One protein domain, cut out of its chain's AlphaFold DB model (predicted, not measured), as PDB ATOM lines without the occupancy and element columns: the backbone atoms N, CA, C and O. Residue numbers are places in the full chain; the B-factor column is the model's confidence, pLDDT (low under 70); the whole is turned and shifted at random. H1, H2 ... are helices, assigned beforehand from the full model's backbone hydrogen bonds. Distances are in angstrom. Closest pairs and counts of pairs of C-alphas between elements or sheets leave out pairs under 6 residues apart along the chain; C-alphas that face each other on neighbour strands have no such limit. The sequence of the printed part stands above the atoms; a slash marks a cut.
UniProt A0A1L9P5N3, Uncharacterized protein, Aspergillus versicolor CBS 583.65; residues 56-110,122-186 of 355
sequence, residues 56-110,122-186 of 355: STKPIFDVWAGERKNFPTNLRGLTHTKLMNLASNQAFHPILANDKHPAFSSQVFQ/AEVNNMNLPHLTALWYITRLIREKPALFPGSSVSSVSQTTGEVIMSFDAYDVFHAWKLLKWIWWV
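What this domain is: This is residues 56 to 110 and 122 to 186 of the 355 residues of an uncharacterized protein of Aspergillus versicolor CBS 583.65 (UniProt A0A1L9P5N3). One helix, H6, runs through the middle of a cluster of helices: H1 lies side by side with it, H3, H4 and H7 cross it, and short H2 meets its first residues. The link from H6 to H7 makes a long loop out to Thr 160 and back. The printed part has 120 residues with seven named helices, H1 to H7 in chain order, and no named strand; its class is all helix. It is compact, with a radius of gyration of the C-alphas of 13.7 A, and spans 41 by 31 by 26 A.

How they stand to each other: The hub is H6, residues 129 to 144. H7, residues 170 to 185, touches it only just about perpendicular, at 72 degrees; the closest C-alphas, of Ile 138 and Ala 176, are 5.7 A apart. H4, residues 90 to 97, touches H6 at a steep tilt of 60 degrees, closest at C-alphas Leu 96 and Trp 136, 5.0 A. H3, residues 80 to 87, touches H6 about perpendicular, at 78 degrees, closest at C-alphas Leu 83 and His 131, 6.3 A. H1, residues 58 to 69, touches H6 with residues 60 to 64 alone, at a shallow tilt of 9 degrees, opposite ways, closest at C-alphas Ile 60 and Tyr 137, 6.9 A. H2, residues 74 to 77, only just touches H6, with 3 pairs of C-alphas within 8 A, closest at Leu 75 and Pro 130, 6.5 A. H5, residues 106 to 110, touches no helix. Every O i to N i+4 pair is within hydrogen-bond range in H3, H5, H6 and H7, against 6 of 8 in H1 and 2 of 4 in H4; H2 is too short for such a pair.

Where its parts are: H6 measures 22.7 A, H7 22.6 A and H1 18.7 A from first to last C-alpha. C-alpha 58 is at (45.901, -36.308, -31.880) and C-alpha 185 at (42.826, -40.372, -46.998).

The domain as a whole: Residues 111 to 121 are not printed, and C-alphas 110 and 122 are 17.2 A apart across this cut. The link from H6 to H7 is long, 25 residues. Residues 72 to 74, 102 to 110 and 122 have pLDDT under 70.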
ATOM      1  N   SER A  56      44.285 -34.354 -26.849       97.69
ATOM      2  CA  SER A  56      43.357 -35.458 -26.571       97.69
ATOM      3  C   SER A  56      42.972 -36.221 -27.836       97.69
ATOM      4  O   SER A  56      42.897 -37.449 -27.813       97.69
ATOM      5  N   THR A  57      42.810 -35.541 -28.974       97.31
ATOM      6  CA  THR A  57      42.418 -36.205 -30.227       97.31
ATOM      7  C   THR A  57      43.577 -36.615 -31.123       97.31
ATOM      8  O   THR A  57      43.449 -37.592 -31.862       97.31
ATOM      9  N   LYS A  58      44.736 -35.946 -31.055       95.94
ATOM     10  CA  LYS A  58      45.901 -36.308 -31.880       95.94
ATOM     11  C   LYS A  58      46.321 -37.782 -31.728       95.94
ATOM     12  O   LYS A  58      46.489 -38.432 -32.761       95.94
ATOM     13  N   PRO A  59      46.437 -38.361 -30.512       95.62
ATOM     14  CA  PRO A  59      46.798 -39.772 -30.367       95.62
ATOM     15  C   PRO A  59      45.791 -40.708 -31.044       95.62
ATOM     16  O   PRO A  59      46.182 -41.683 -31.678       95.62
ATOM     17  N   ILE A  60      44.497 -40.384 -30.974       95.81
ATOM     18  CA  ILE A  60      43.425 -41.157 -31.613       95.81
ATOM     19  C   ILE A  60      43.633 -41.182 -33.133       95.81
ATOM     20  O   ILE A  60      43.603 -42.248 -33.751       95.81
ATOM     21  N   PHE A  61      43.891 -40.020 -33.739       95.25
ATOM     22  CA  PHE A  61      44.096 -39.911 -35.183       95.25
ATOM     23  C   PHE A  61      45.397 -40.550 -35.666       95.25
ATOM     24  O   PHE A  61      45.397 -41.173 -36.728       95.25
ATOM     25  N   ASP A  62      46.486 -40.429 -34.904       93.19
ATOM     26  CA  ASP A  62      47.772 -41.040 -35.249       93.19
ATOM     27  C   ASP A  62      47.658 -42.571 -35.300       93.19
ATOM     28  O   ASP A  62      48.106 -43.194 -36.268       93.19
ATOM     29  N   VAL A  63      47.009 -43.182 -34.298       92.12
ATOM     30  CA  VAL A  63      46.812 -44.640 -34.267       92.12
ATOM     31  C   VAL A  63      45.839 -45.068 -35.371       92.12
ATOM     32  O   VAL A  63      46.165 -45.972 -36.140       92.12
ATOM     33  N   TRP A  64      44.720 -44.356 -35.565       92.25
ATOM     34  CA  TRP A  64      43.785 -44.626 -36.666       92.25
ATOM     35  C   TRP A  64      44.452 -44.553 -38.050       92.25
ATOM     36  O   TRP A  64      44.195 -45.379 -38.927       92.25
ATOM     37  N   ALA A  65      45.349 -43.589 -38.269       90.44
ATOM     38  CA  ALA A  65      46.113 -43.505 -39.509       90.44
ATOM     39  C   ALA A  65      47.080 -44.694 -39.683       90.44
ATOM     40  O   ALA A  65      47.349 -45.095 -40.819       90.44
ATOM     41  N   GLY A  66      47.574 -45.276 -38.586       88.25
ATOM     42  CA  GLY A  66      48.381 -46.498 -38.571       88.25
ATOM     43  C   GLY A  66      47.598 -47.764 -38.941       88.25
ATOM     44  O   GLY A  66      48.138 -48.629 -39.639       88.25
ATOM     45  N   GLU A  67      46.310 -47.828 -38.585       86.12
ATOM     46  CA  GLU A  67      45.403 -48.950 -38.900       86.12
ATOM     47  C   GLU A  67      45.221 -49.188 -40.412       86.12
ATOM     48  O   GLU A  67      44.784 -50.262 -40.837       86.12
ATOM     49  N   ARG A  68      45.647 -48.239 -41.259       78.38
ATOM     50  CA  ARG A  68      45.726 -48.383 -42.728       78.38
ATOM     51  C   ARG A  68      46.378 -49.669 -43.194       78.38
ATOM     52  O   ARG A  68      45.947 -50.246 -44.190       78.38
ATOM     53  N   LYS A  69      47.410 -50.110 -42.478       80.38
ATOM     54  CA  LYS A  69      48.154 -51.330 -42.811       80.38
ATOM     55  C   LYS A  69      47.355 -52.598 -42.500       80.38
ATOM     56  O   LYS A  69      47.538 -53.599 -43.182       80.38
ATOM     57  N   ASN A  70      46.453 -52.535 -41.522       78.62
ATOM     58  CA  ASN A  70      45.673 -53.676 -41.045       78.62
ATOM     59  C   ASN A  70      44.403 -53.897 -41.882       78.62
ATOM     60  O   ASN A  70      43.960 -55.034 -42.044       78.62
ATOM     61  N   PHE A  71      43.842 -52.834 -42.475       79.56
ATOM     62  CA  PHE A  71      42.593 -52.897 -43.251       79.56
ATOM     63  C   PHE A  71      42.698 -52.239 -44.643       79.56
ATOM     64  O   PHE A  71      41.910 -51.341 -44.957       79.56
ATOM     65  N   PRO A  72      43.613 -52.686 -45.528       69.69
ATOM     66  CA  PRO A  72      43.899 -52.006 -46.798       69.69
ATOM     67  C   PRO A  72      42.692 -51.918 -47.752       69.69
ATOM     68  O   PRO A  72      42.565 -50.958 -48.512       69.69
ATOM     69  N   THR A  73      41.779 -52.890 -47.703       68.69
ATOM     70  CA  THR A  73      40.602 -52.979 -48.590       68.69
ATOM     71  C   THR A  73      39.264 -52.898 -47.855       68.69
ATOM     72  O   THR A  73      38.243 -52.576 -48.463       68.69
ATOM     73  N   ASN A  74      39.249 -53.159 -46.546       64.81
ATOM     74  CA  ASN A  74      38.023 -53.530 -45.835       64.81
ATOM     75  C   ASN A  74      37.183 -52.341 -45.346       64.81
ATOM     76  O   ASN A  74      36.020 -52.522 -44.998       64.81
ATOM     77  N   LEU A  75      37.710 -51.113 -45.400       72.81
ATOM     78  CA  LEU A  75      36.937 -49.916 -45.045       72.81
ATOM     79  C   LEU A  75      36.087 -49.357 -46.197       72.81
ATOM     80  O   LEU A  75      35.251 -48.483 -45.972       72.81
ATOM     81  N   ARG A  76      36.247 -49.858 -47.434       71.31
ATOM     82  CA  ARG A  76      35.433 -49.400 -48.579       71.31
ATOM     83  C   ARG A  76      33.948 -49.752 -48.435       71.31
ATOM     84  O   ARG A  76      33.112 -49.032 -48.965       71.31
ATOM     85  N   GLY A  77      33.626 -50.826 -47.712       76.88
ATOM     86  CA  GLY A  77      32.253 -51.289 -47.477       76.88
ATOM     87  C   GLY A  77      31.598 -50.740 -46.208       76.88
ATOM     88  O   GLY A  77      30.537 -51.243 -45.817       76.88
ATOM     89  N   LEU A  78      32.245 -49.772 -45.554       82.25
ATOM     90  CA  LEU A  78      31.802 -49.229 -44.283       82.25
ATOM     91  C   LEU A  78      30.740 -48.150 -44.512       82.25
ATOM     92  O   LEU A  78      31.025 -47.046 -44.986       82.25
ATOM     93  N   THR A  79      29.498 -48.515 -44.208       89.38
ATOM     94  CA  THR A  79      28.324 -47.651 -44.331       89.38
ATOM     95  C   THR A  79      27.864 -47.191 -42.956       89.38
ATOM     96  O   THR A  79      28.041 -47.895 -41.960       89.38
ATOM     97  N   HIS A  80      27.241 -46.014 -42.905       90.06
ATOM     98  CA  HIS A  80      26.680 -45.466 -41.670       90.06
ATOM     99  C   HIS A  80      25.665 -46.416 -41.023       90.06
ATOM    100  O   HIS A  80      25.784 -46.718 -39.843       90.06
ATOM    101  N   THR A  81      24.766 -47.010 -41.813       92.38
ATOM    102  CA  THR A  81      23.789 -47.996 -41.324       92.38
ATOM    103  C   THR A  81      24.451 -49.168 -40.597       92.38
ATOM    104  O   THR A  81      23.963 -49.606 -39.561       92.38
ATOM    105  N   LYS A  82      25.586 -49.673 -41.099       93.19
ATOM    106  CA  LYS A  82      26.312 -50.761 -40.427       93.19
ATOM    107  C   LYS A  82      26.932 -50.307 -39.112       93.19
ATOM    108  O   LYS A  82      26.899 -51.075 -38.158       93.19
ATOM    109  N   LEU A  83      27.485 -49.093 -39.062       94.88
ATOM    110  CA  LEU A  83      27.993 -48.527 -37.812       94.88
ATOM    111  C   LEU A  83      26.874 -48.396 -36.782       94.88
ATOM    112  O   LEU A  83      27.036 -48.888 -35.673       94.88
ATOM    113  N   MET A  84      25.731 -47.826 -37.168       95.69
ATOM    114  CA  MET A  84      24.591 -47.659 -36.265       95.69
ATOM    115  C   MET A  84      24.036 -48.998 -35.784       95.69
ATOM    116  O   MET A  84      23.793 -49.161 -34.596       95.69
ATOM    117  N   ASN A  85      23.925 -50.001 -36.659       94.81
ATOM    118  CA  ASN A  85      23.482 -51.337 -36.251       94.81
ATOM    119  C   ASN A  85      24.415 -51.979 -35.209       94.81
ATOM    120  O   ASN A  85      23.946 -52.691 -34.324       94.81
ATOM    121  N   LEU A  86      25.728 -51.746 -35.309       93.75
ATOM    122  CA  LEU A  86      26.696 -52.232 -34.320       93.75
ATOM    123  C   LEU A  86      26.660 -51.400 -33.033       93.75
ATOM    124  O   LEU A  86      26.732 -51.973 -31.952       93.75
ATOM    125  N   ALA A  87      26.507 -50.080 -33.144       94.75
ATOM    126  CA  ALA A  87      26.418 -49.157 -32.014       94.75
ATOM    127  C   ALA A  87      25.181 -49.413 -31.141       94.75
ATOM    128  O   ALA A  87      25.266 -49.375 -29.913       94.75
ATOM    129  N   SER A  88      24.051 -49.745 -31.767       94.31
ATOM    130  CA  SER A  88      22.804 -50.082 -31.075       94.31
ATOM    131  C   SER A  88      22.812 -51.474 -30.438       94.31
ATOM    132  O   SER A  88      21.935 -51.785 -29.635       94.31
ATOM    133  N   ASN A  89      23.774 -52.337 -30.780       93.75
ATOM    134  CA  ASN A  89      23.869 -53.667 -30.192       93.75
ATOM    135  C   ASN A  89      24.665 -53.615 -28.878       93.75
ATOM    136  O   ASN A  89      25.897 -53.548 -28.872       93.75
ATOM    137  N   GLN A  90      23.935 -53.710 -27.766       91.31
ATOM    138  CA  GLN A  90      24.469 -53.678 -26.400       91.31
ATOM    139  C   GLN A  90      25.571 -54.715 -26.145       91.31
ATOM    140  O   GLN A  90      26.465 -54.480 -25.337       91.31
ATOM    141  N   ALA A  91      25.589 -55.838 -26.867       89.31
ATOM    142  CA  ALA A  91      26.630 -56.845 -26.693       89.31
ATOM    143  C   ALA A  91      28.026 -56.361 -27.142       89.31
ATOM    144  O   ALA A  91      29.033 -56.900 -26.688       89.31
ATOM    145  N   PHE A  92      28.114 -55.322 -27.983       91.00
ATOM    146  CA  PHE A  92      29.393 -54.694 -28.335       91.00
ATOM    147  C   PHE A  92      29.795 -53.561 -27.386       91.00
ATOM    148  O   PHE A  92      30.940 -53.111 -27.444       91.00
ATOM    149  N   HIS A  93      28.914 -53.111 -26.488       91.19
ATOM    150  CA  HIS A  93      29.204 -51.996 -25.580       91.19
ATOM    151  C   HIS A  93      30.445 -52.244 -24.707       91.19
ATOM    152  O   HIS A  93      31.308 -51.369 -24.670       91.19
ATOM    153  N   PRO A  94      30.663 -53.430 -24.103       87.56
ATOM    154  CA  PRO A  94      31.897 -53.691 -23.358       87.56
ATOM    155  C   PRO A  94      33.173 -53.515 -24.197       87.56
ATOM    156  O   PRO A  94      34.191 -53.057 -23.684       87.56
ATOM    157  N   ILE A  95      33.121 -53.839 -25.494       88.50
ATOM    158  CA  ILE A  95      34.253 -53.682 -26.418       88.50
ATOM    159  C   ILE A  95      34.472 -52.204 -26.752       88.50
ATOM    160  O   ILE A  95      35.606 -51.733 -26.713       88.50
ATOM    161  N   LEU A  96      33.399 -51.467 -27.056       92.19
ATOM    162  CA  LEU A  96      33.465 -50.041 -27.403       92.19
ATOM    163  C   LEU A  96      33.916 -49.174 -26.217       92.19
ATOM    164  O   LEU A  96      34.666 -48.217 -26.399       92.19
ATOM    165  N   ALA A  97      33.516 -49.545 -25.001       89.81
ATOM    166  CA  ALA A  97      33.885 -48.859 -23.768       89.81
ATOM    167  C   ALA A  97      35.345 -49.088 -23.345       89.81
ATOM    168  O   ALA A  97      35.929 -48.265 -22.641       89.81
ATOM    169  N   ASN A  98      35.943 -50.212 -23.749       86.88
ATOM    170  CA  ASN A  98      37.248 -50.641 -23.257       86.88
ATOM    171  C   ASN A  98      38.366 -49.684 -23.684       86.88
ATOM    172  O   ASN A  98      38.545 -49.438 -24.879       86.88
ATOM    173  N   ASP A  99      39.130 -49.171 -22.708       86.56
ATOM    174  CA  ASP A  99      40.295 -48.287 -22.897       86.56
ATOM    175  C   ASP A  99      41.406 -48.883 -23.739       86.56
ATOM    176  O   ASP A  99      42.136 -48.163 -24.424       86.56
ATOM    177  N   LYS A 100      41.511 -50.206 -23.738       83.31
ATOM    178  CA  LYS A 100      42.436 -50.892 -24.617       83.31
ATOM    179  C   LYS A 100      41.827 -50.904 -26.004       83.31
ATOM    180  O   LYS A 100      40.732 -51.437 -26.192       83.31
ATOM    181  N   HIS A 101      42.576 -50.359 -26.966       79.75
ATOM    182  CA  HIS A 101      42.295 -50.588 -28.376       79.75
ATOM    183  C   HIS A 101      42.053 -52.081 -28.529       79.75
ATOM    184  O   HIS A 101      42.916 -52.864 -28.104       79.75
ATOM    185  N   PRO A 102      40.896 -52.501 -29.057       69.81
ATOM    186  CA  PRO A 102      40.676 -53.901 -29.295       69.81
ATOM    187  C   PRO A 102      41.737 -54.279 -30.316       69.81
ATOM    188  O   PRO A 102      41.694 -53.843 -31.461       69.81
ATOM    189  N   ALA A 103      42.804 -54.933 -29.852       58.34
ATOM    190  CA  ALA A 103      43.976 -55.244 -30.648       58.34
ATOM    191  C   ALA A 103      43.583 -56.355 -31.615       58.34
ATOM    192  O   ALA A 103      44.005 -57.501 -31.511       58.34
ATOM    193  N   PHE A 104      42.757 -55.988 -32.584       61.66
ATOM    194  CA  PHE A 104      42.295 -56.773 -33.704       61.66
ATOM    195  C   PHE A 104      43.416 -56.917 -34.732       61.66
ATOM    196  O   PHE A 104      43.170 -56.962 -35.937       61.66
ATOM    197  N   SER A 105      44.668 -56.960 -34.260       48.94
ATOM    198  CA  SER A 105      45.781 -57.368 -35.090       48.94
ATOM    199  C   SER A 105      45.396 -58.722 -35.667       48.94
ATOM    200  O   SER A 105      44.979 -59.636 -34.948       48.94
ATOM    201  N   SER A 106      45.469 -58.822 -36.986       50.66
ATOM    202  CA  SER A 106      45.138 -60.037 -37.719       50.66
ATOM    203  C   SER A 106      45.854 -61.261 -37.139       50.66
ATOM    204  O   SER A 106      45.270 -62.334 -37.129       50.66
ATOM    205  N   GLN A 107      47.057 -61.097 -36.571       51.91
ATOM    206  CA  GLN A 107      47.787 -62.159 -35.875       51.91
ATOM    207  C   GLN A 107      47.126 -62.609 -34.567       51.91
ATOM    208  O   GLN A 107      46.900 -63.804 -34.406       51.91
ATOM    209  N   VAL A 108      46.764 -61.694 -33.661       52.03
ATOM    210  CA  VAL A 108      46.092 -62.069 -32.400       52.03
ATOM    211  C   VAL A 108      44.697 -62.623 -32.680       52.03
ATOM    212  O   VAL A 108      44.300 -63.607 -32.066       52.03
ATOM    213  N   PHE A 109      43.970 -62.058 -33.645       51.94
ATOM    214  CA  PHE A 109      42.635 -62.537 -34.001       51.94
ATOM    215  C   PHE A 109      42.663 -63.909 -34.697       51.94
ATOM    216  O   PHE A 109      41.789 -64.734 -34.452       51.94
ATOM    217  N   GLN A 110      43.673 -64.187 -35.533       56.31
ATOM    218  CA  GLN A 110      43.837 -65.501 -36.171       56.31
ATOM    219  C   GLN A 110      44.373 -66.565 -35.207       56.31
ATOM    220  O   GLN A 110      43.934 -67.707 -35.278       56.31
ATOM    221  N   ALA A 122      28.266 -61.899 -28.722       63.44
ATOM    222  CA  ALA A 122      28.388 -61.208 -29.992       63.44
ATOM    223  C   ALA A 122      29.623 -61.719 -30.724       63.44
ATOM    224  O   ALA A 122      30.758 -61.444 -30.339       63.44
ATOM    225  N   GLU A 123      29.391 -62.477 -31.791       73.19
ATOM    226  CA  GLU A 123      30.455 -62.972 -32.654       73.19
ATOM    227  C   GLU A 123      31.146 -61.794 -33.353       73.19
ATOM    228  O   GLU A 123      30.706 -61.286 -34.391       73.19
ATOM    229  N   VAL A 124      32.253 -61.333 -32.773       81.81
ATOM    230  CA  VAL A 124      33.241 -60.546 -33.507       81.81
ATOM    231  C   VAL A 124      33.801 -61.468 -34.587       81.81
ATOM    232  O   VAL A 124      34.295 -62.554 -34.300       81.81
ATOM    233  N   ASN A 125      33.698 -61.060 -35.844       83.31
ATOM    234  CA  ASN A 125      34.148 -61.830 -36.992       83.31
ATOM    235  C   ASN A 125      34.893 -60.918 -37.970       83.31
ATOM    236  O   ASN A 125      34.816 -59.694 -37.899       83.31
ATOM    237  N   ASN A 126      35.592 -61.507 -38.937       80.31
ATOM    238  CA  ASN A 126      36.404 -60.746 -39.894       80.31
ATOM    239  C   ASN A 126      35.600 -59.705 -40.705       80.31
ATOM    240  O   ASN A 126      36.185 -58.762 -41.233       80.31
ATOM    241  N   MET A 127      34.272 -59.855 -40.805       83.31
ATOM    242  CA  MET A 127      33.401 -58.941 -41.549       83.31
ATOM    243  C   MET A 127      33.021 -57.698 -40.734       83.31
ATOM    244  O   MET A 127      32.992 -56.591 -41.279       83.31
ATOM    245  N   ASN A 128      32.729 -57.854 -39.437       87.19
ATOM    246  CA  ASN A 128      32.377 -56.736 -38.555       87.19
ATOM    247  C   ASN A 128      33.602 -56.076 -37.903       87.19
ATOM    248  O   ASN A 128      33.513 -54.910 -37.530       87.19
ATOM    249  N   LEU A 129      34.755 -56.751 -37.870       86.56
ATOM    250  CA  LEU A 129      36.000 -56.263 -37.272       86.56
ATOM    251  C   LEU A 129      36.389 -54.834 -37.692       86.56
ATOM    252  O   LEU A 129      36.614 -54.000 -36.812       86.56
ATOM    253  N   PRO A 130      36.414 -54.480 -38.995       88.38
ATOM    254  CA  PRO A 130      36.801 -53.130 -39.407       88.38
ATOM    255  C   PRO A 130      35.770 -52.082 -38.966       88.38
ATOM    256  O   PRO A 130      36.121 -50.938 -38.691       88.38
ATOM    257  N   HIS A 131      34.498 -52.481 -38.872       91.19
ATOM    258  CA  HIS A 131      33.402 -51.616 -38.449       91.19
ATOM    259  C   HIS A 131      33.444 -51.360 -36.943       91.19
ATOM    260  O   HIS A 131      33.307 -50.217 -36.526       91.19
ATOM    261  N   LEU A 132      33.703 -52.399 -36.146       91.75
ATOM    262  CA  LEU A 132      33.912 -52.277 -34.704       91.75
ATOM    263  C   LEU A 132      35.164 -51.465 -34.384       91.75
ATOM    264  O   LEU A 132      35.139 -50.657 -33.468       91.75
ATOM    265  N   THR A 133      36.230 -51.629 -35.172       92.00
ATOM    266  CA  THR A 133      37.438 -50.803 -35.049       92.00
ATOM    267  C   THR A 133      37.096 -49.334 -35.285       92.00
ATOM    268  O   THR A 133      37.341 -48.504 -34.418       92.00
ATOM    269  N   ALA A 134      36.468 -49.004 -36.421       94.12
ATOM    270  CA  ALA A 134      36.060 -47.631 -36.718       94.12
ATOM    271  C   ALA A 134      35.127 -47.060 -35.637       94.12
ATOM    272  O   ALA A 134      35.326 -45.932 -35.195       94.12
ATOM    273  N   LEU A 135      34.149 -47.847 -35.182       95.38
ATOM    274  CA  LEU A 135      33.217 -47.437 -34.140       95.38
ATOM    275  C   LEU A 135      33.923 -47.196 -32.802       95.38
ATOM    276  O   LEU A 135      33.630 -46.203 -32.153       95.38
ATOM    277  N   TRP A 136      34.904 -48.022 -32.432       95.50
ATOM    278  CA  TRP A 136      35.726 -47.805 -31.239       95.50
ATOM    279  C   TRP A 136      36.456 -46.455 -31.295       95.50
ATOM    280  O   TRP A 136      36.413 -45.691 -30.332       95.50
ATOM    281  N   TYR A 137      37.050 -46.094 -32.440       96.31
ATOM    282  CA  TYR A 137      37.663 -44.768 -32.620       96.31
ATOM    283  C   TYR A 137      36.636 -43.630 -32.560       96.31
ATOM    284  O   TYR A 137      36.924 -42.585 -31.979       96.31
ATOM    285  N   ILE A 138      35.434 -43.824 -33.112       97.50
ATOM    286  CA  ILE A 138      34.331 -42.857 -33.001       97.50
ATOM    287  C   ILE A 138      33.942 -42.657 -31.531       97.50
ATOM    288  O   ILE A 138      33.869 -41.519 -31.078       97.50
ATOM    289  N   THR A 139      33.775 -43.734 -30.759       97.38
ATOM    290  CA  THR A 139      33.480 -43.677 -29.319       97.38
ATOM    291  C   THR A 139      34.546 -42.887 -28.559       97.38
ATOM    292  O   THR A 139      34.209 -42.063 -27.710       97.38
ATOM    293  N   ARG A 140      35.832 -43.070 -28.895       96.88
ATOM    294  CA  ARG A 140      36.934 -42.285 -28.313       96.88
ATOM    295  C   ARG A 140      36.814 -40.804 -28.642       96.88
ATOM    296  O   ARG A 140      36.920 -39.985 -27.739       96.88
ATOM    297  N   LEU A 141      36.566 -40.457 -29.905       97.62
ATOM    298  CA  LEU A 141      36.399 -39.061 -30.314       97.62
ATOM    299  C   LEU A 141      35.231 -38.389 -29.587       97.62
ATOM    300  O   LEU A 141      35.400 -37.281 -29.085       97.62
ATOM    301  N   ILE A 142      34.088 -39.072 -29.485       97.75
ATOM    302  CA  ILE A 142      32.909 -38.580 -28.761       97.75
ATOM    303  C   ILE A 142      33.252 -38.330 -27.292       97.75
ATOM    304  O   ILE A 142      32.933 -37.275 -26.751       97.75
ATOM    305  N   ARG A 143      33.963 -39.266 -26.657       96.88
ATOM    306  CA  ARG A 143      34.363 -39.144 -25.254       96.88
ATOM    307  C   ARG A 143      35.354 -38.002 -25.008       96.88
ATOM    308  O   ARG A 143      35.218 -37.294 -24.018       96.88
ATOM    309  N   GLU A 144      36.340 -37.815 -25.887       97.25
ATOM    310  CA  GLU A 144      37.357 -36.763 -25.733       97.25
ATOM    311  C   GLU A 144      36.858 -35.371 -26.162       97.25
ATOM    312  O   GLU A 144      37.404 -34.358 -25.717       97.25
ATOM    313  N   LYS A 145      35.846 -35.296 -27.041       97.75
ATOM    314  CA  LYS A 145      35.285 -34.045 -27.582       97.75
ATOM    315  C   LYS A 145      33.749 -34.045 -27.590       97.75
ATOM    316  O   LYS A 145      33.159 -33.848 -28.651       97.75
ATOM    317  N   PRO A 146      33.077 -34.159 -26.431       97.38
ATOM    318  CA  PRO A 146      31.614 -34.214 -26.378       97.38
ATOM    319  C   PRO A 146      30.946 -32.962 -26.971       97.38
ATOM    320  O   PRO A 146      29.878 -33.053 -27.559       97.38
ATOM    321  N   ALA A 147      31.601 -31.798 -26.908       97.38
ATOM    322  CA  ALA A 147      31.095 -30.564 -27.516       97.38
ATOM    323  C   ALA A 147      30.962 -30.632 -29.051       97.38
ATOM    324  O   ALA A 147      30.167 -29.893 -29.618       97.38
ATOM    325  N   LEU A 148      31.731 -31.503 -29.720       97.75
ATOM    326  CA  LEU A 148      31.628 -31.723 -31.167       97.75
ATOM    327  C   LEU A 148      30.564 -32.766 -31.536       97.75
ATOM    328  O   LEU A 148      30.244 -32.897 -32.714       97.75
ATOM    329  N   PHE A 149      30.055 -33.512 -30.550       97.75
ATOM    330  CA  PHE A 149      29.137 -34.637 -30.732       97.75
ATOM    331  C   PHE A 149      28.020 -34.593 -29.673       97.75
ATOM    332  O   PHE A 149      27.977 -35.443 -28.780       97.75
ATOM    333  N   PRO A 150      27.161 -33.559 -29.700       97.06
ATOM    334  CA  PRO A 150      26.230 -33.274 -28.611       97.06
ATOM    335  C   PRO A 150      25.053 -34.257 -28.504       97.06
ATOM    336  O   PRO A 150      24.405 -34.299 -27.459       97.06
ATOM    337  N   GLY A 151      24.741 -35.019 -29.557       96.75
ATOM    338  CA  GLY A 151      23.669 -36.022 -29.543       96.75
ATOM    339  C   GLY A 151      24.093 -37.349 -28.906       96.75
ATOM    340  O   GLY A 151      23.253 -38.152 -28.492       96.75
ATOM    341  N   SER A 152      25.398 -37.581 -28.799       97.75
ATOM    342  CA  SER A 152      25.985 -38.814 -28.302       97.75
ATOM    343  C   SER A 152      26.551 -38.637 -26.903       97.75
ATOM    344  O   SER A 152      27.104 -37.603 -26.540       97.75
ATOM    345  N   SER A 153      26.465 -39.694 -26.106       96.50
ATOM    346  CA  SER A 153      27.054 -39.734 -24.776       96.50
ATOM    347  C   SER A 153      27.740 -41.070 -24.532       96.50
ATOM    348  O   SER A 153      27.230 -42.144 -24.854       96.50
ATOM    349  N   VAL A 154      28.936 -40.987 -23.957       94.38
ATOM    350  CA  VAL A 154      29.738 -42.140 -23.548       94.38
ATOM    351  C   VAL A 154      30.036 -41.944 -22.072       94.38
ATOM    352  O   VAL A 154      31.016 -41.295 -21.707       94.38
ATOM    353  N   SER A 155      29.142 -42.442 -21.221       87.00
ATOM    354  CA  SER A 155      29.310 -42.330 -19.776       87.00
ATOM    355  C   SER A 155      30.223 -43.432 -19.265       87.00
ATOM    356  O   SER A 155      30.089 -44.603 -19.630       87.00
ATOM    357  N   SER A 156      31.141 -43.058 -18.378       71.06
ATOM    358  CA  SER A 156      31.895 -44.022 -17.583       71.06
ATOM    359  C   SER A 156      30.930 -44.869 -16.748       71.06
ATOM    360  O   SER A 156      29.889 -44.373 -16.321       71.06
ATOM    361  N   VAL A 157      31.290 -46.143 -16.561       76.31
ATOM    362  CA  VAL A 157      30.573 -47.195 -15.816       76.31
ATOM    363  C   VAL A 157      29.597 -46.639 -14.773       76.31
ATOM    364  O   VAL A 157      30.002 -45.948 -13.837       76.31
ATOM    365  N   SER A 158      28.315 -46.976 -14.917       74.94
ATOM    366  CA  SER A 158      27.283 -46.650 -13.935       74.94
ATOM    367  C   SER A 158      27.678 -47.209 -12.567       74.94
ATOM    368  O   SER A 158      27.850 -48.417 -12.415       74.94
ATOM    369  N   GLN A 159      27.811 -46.344 -11.559       75.75
ATOM    370  CA  GLN A 159      28.213 -46.756 -10.206       75.75
ATOM    371  C   GLN A 159      27.214 -47.730  -9.564       75.75
ATOM    372  O   GLN A 159      27.589 -48.517  -8.702       75.75
ATOM    373  N   THR A 160      25.946 -47.675  -9.976       78.38
ATOM    374  CA  THR A 160      24.867 -48.473  -9.387       78.38
ATOM    375  C   THR A 160      24.747 -49.856 -10.008       78.38
ATOM    376  O   THR A 160      24.447 -50.812  -9.301       78.38
ATOM    377  N   THR A 161      24.974 -49.978 -11.316       81.19
ATOM    378  CA  THR A 161      24.768 -51.236 -12.053       81.19
ATOM    379  C   THR A 161      26.065 -51.875 -12.534       81.19
ATOM    380  O   THR A 161      26.053 -53.029 -12.952       81.19
ATOM    381  N   GLY A 162      27.182 -51.145 -12.512       81.38
ATOM    382  CA  GLY A 162      28.417 -51.560 -13.179       81.38
ATOM    383  C   GLY A 162      28.294 -51.597 -14.708       81.38
ATOM    384  O   GLY A 162      29.210 -52.062 -15.385       81.38
ATOM    385  N   GLU A 163      27.176 -51.124 -15.265       83.81
ATOM    386  CA  GLU A 163      26.898 -51.164 -16.698       83.81
ATOM    387  C   GLU A 163      27.408 -49.895 -17.380       83.81
ATOM    388  O   GLU A 163      27.279 -48.784 -16.856       83.81
ATOM    389  N   VAL A 164      28.001 -50.044 -18.563       83.88
ATOM    390  CA  VAL A 164      28.412 -48.892 -19.365       83.88
ATOM    391  C   VAL A 164      27.199 -48.374 -20.126       83.88
ATOM    392  O   VAL A 164      26.662 -49.071 -20.981       83.88
ATOM    393  N   ILE A 165      26.791 -47.137 -19.839       89.19
ATOM    394  CA  ILE A 165      25.683 -46.484 -20.539       89.19
ATOM    395  C   ILE A 165      26.264 -45.679 -21.703       89.19
ATOM    396  O   ILE A 165      26.966 -44.687 -21.500       89.19
ATOM    397  N   MET A 166      25.964 -46.112 -22.926       94.62
ATOM    398  CA  MET A 166      26.322 -45.406 -24.156       94.62
ATOM    399  C   MET A 166      25.078 -45.122 -24.988       94.62
ATOM    400  O   MET A 166      24.251 -46.006 -25.209       94.62
ATOM    401  N   SER A 167      24.982 -43.891 -25.481       95.88
ATOM    402  CA  SER A 167      23.972 -43.459 -26.442       95.88
ATOM    403  C   SER A 167      24.678 -42.865 -27.649       95.88
ATOM    404  O   SER A 167      25.501 -41.965 -27.503       95.88
ATOM    405  N   PHE A 168      24.363 -43.367 -28.839       96.88
ATOM    406  CA  PHE A 168      24.942 -42.885 -30.087       96.88
ATOM    407  C   PHE A 168      23.862 -42.232 -30.934       96.88
ATOM    408  O   PHE A 168      22.874 -42.879 -31.284       96.88
ATOM    409  N   ASP A 169      24.086 -40.974 -31.289       97.25
ATOM    410  CA  ASP A 169      23.267 -40.281 -32.266       97.25
ATOM    411  C   ASP A 169      23.753 -40.571 -33.694       97.25
ATOM    412  O   ASP A 169      24.951 -40.713 -33.968       97.25
ATOM    413  N   ALA A 170      22.803 -40.691 -34.620       96.06
ATOM    414  CA  ALA A 170      23.096 -41.011 -36.010       96.06
ATOM    415  C   ALA A 170      23.938 -39.923 -36.689       96.06
ATOM    416  O   ALA A 170      24.840 -40.261 -37.464       96.06
ATOM    417  N   TYR A 171      23.666 -38.651 -36.397       96.56
ATOM    418  CA  TYR A 171      24.388 -37.502 -36.927       96.56
ATOM    419  C   TYR A 171      25.841 -37.550 -36.454       96.56
ATOM    420  O   TYR A 171      26.753 -37.713 -37.264       96.56
ATOM    421  N   ASP A 172      26.066 -37.605 -35.148       97.81
ATOM    422  CA  ASP A 172      27.414 -37.627 -34.575       97.81
ATOM    423  C   ASP A 172      28.279 -38.788 -35.085       97.81
ATOM    424  O   ASP A 172      29.431 -38.587 -35.486       97.81
ATOM    425  N   VAL A 173      27.727 -40.008 -35.134       97.56
ATOM    426  CA  VAL A 173      28.445 -41.183 -35.659       97.56
ATOM    427  C   VAL A 173      28.781 -41.002 -37.138       97.56
ATOM    428  O   VAL A 173      29.875 -41.371 -37.581       97.56
ATOM    429  N   PHE A 174      27.869 -40.420 -37.920       96.62
ATOM    430  CA  PHE A 174      28.108 -40.117 -39.327       96.62
ATOM    431  C   PHE A 174      29.262 -39.120 -39.502       96.62
ATOM    432  O   PHE A 174      30.184 -39.390 -40.280       96.62
ATOM    433  N   HIS A 175      29.256 -37.999 -38.781       97.38
ATOM    434  CA  HIS A 175      30.295 -36.971 -38.900       97.38
ATOM    435  C   HIS A 175      31.641 -37.430 -38.370       97.38
ATOM    436  O   HIS A 175      32.656 -37.227 -39.044       97.38
ATOM    437  N   ALA A 176      31.664 -38.127 -37.232       97.75
ATOM    438  CA  ALA A 176      32.872 -38.747 -36.703       97.75
ATOM    439  C   ALA A 176      33.471 -39.731 -37.719       97.75
ATOM    440  O   ALA A 176      34.674 -39.700 -37.991       97.75
ATOM    441  N   TRP A 177      32.635 -40.551 -38.367       96.50
ATOM    442  CA  TRP A 177      33.088 -41.436 -39.437       96.50
ATOM    443  C   TRP A 177      33.663 -40.665 -40.631       96.50
ATOM    444  O   TRP A 177      34.712 -41.039 -41.159       96.50
ATOM    445  N   LYS A 178      33.018 -39.578 -41.070       96.06
ATOM    446  CA  LYS A 178      33.531 -38.747 -42.173       96.06
ATOM    447  C   LYS A 178      34.870 -38.101 -41.831       96.06
ATOM    448  O   LYS A 178      35.749 -38.076 -42.697       96.06
ATOM    449  N   LEU A 179      35.054 -37.671 -40.585       96.94
ATOM    450  CA  LEU A 179      36.314 -37.143 -40.069       96.94
ATOM    451  C   LEU A 179      37.419 -38.209 -40.078       96.94
ATOM    452  O   LEU A 179      38.484 -37.985 -40.653       96.94
ATOM    453  N   LEU A 180      37.148 -39.398 -39.532       95.44
ATOM    454  CA  LEU A 180      38.081 -40.529 -39.566       95.44
ATOM    455  C   LEU A 180      38.419 -40.943 -40.999       95.44
ATOM    456  O   LEU A 180      39.582 -41.195 -41.318       95.44
ATOM    457  N   LYS A 181      37.426 -40.978 -41.893       93.31
ATOM    458  CA  LYS A 181      37.647 -41.260 -43.310       93.31
ATOM    459  C   LYS A 181      38.570 -40.204 -43.905       93.31
ATOM    460  O   LYS A 181      39.575 -40.576 -44.492       93.31
ATOM    461  N   TRP A 182      38.319 -38.912 -43.719       93.75
ATOM    462  CA  TRP A 182      39.230 -37.868 -44.197       93.75
ATOM    463  C   TRP A 182      40.666 -38.068 -43.682       93.75
ATOM    464  O   TRP A 182      41.597 -38.101 -44.491       93.75
ATOM    465  N   ILE A 183      40.844 -38.331 -42.383       93.06
ATOM    466  CA  ILE A 183      42.158 -38.651 -41.807       93.06
ATOM    467  C   ILE A 183      42.781 -39.879 -42.450       93.06
ATOM    468  O   ILE A 183      43.983 -39.877 -42.666       93.06
ATOM    469  N   TRP A 184      42.007 -40.896 -42.824       88.12
ATOM    470  CA  TRP A 184      42.497 -42.069 -43.552       88.12
ATOM    471  C   TRP A 184      43.003 -41.747 -44.966       88.12
ATOM    472  O   TRP A 184      43.917 -42.401 -45.468       88.12
ATOM    473  N   TRP A 185      42.431 -40.748 -45.635       85.44
ATOM    474  CA  TRP A 185      42.826 -40.372 -46.998       85.44
ATOM    475  C   TRP A 185      43.993 -39.390 -47.023       85.44
ATOM    476  O   TRP A 185      44.863 -39.479 -47.894       85.44
ATOM    477  N   VAL A 186      44.055 -38.476 -46.058       85.56
ATOM    478  CA  VAL A 186      45.121 -37.480 -45.996       85.56
ATOM    479  C   VAL A 186      46.442 -38.161 -45.655       85.56
ATOM    480  O   VAL A 186      46.623 -38.755 -44.592       85.56
TER     481      VAL A 186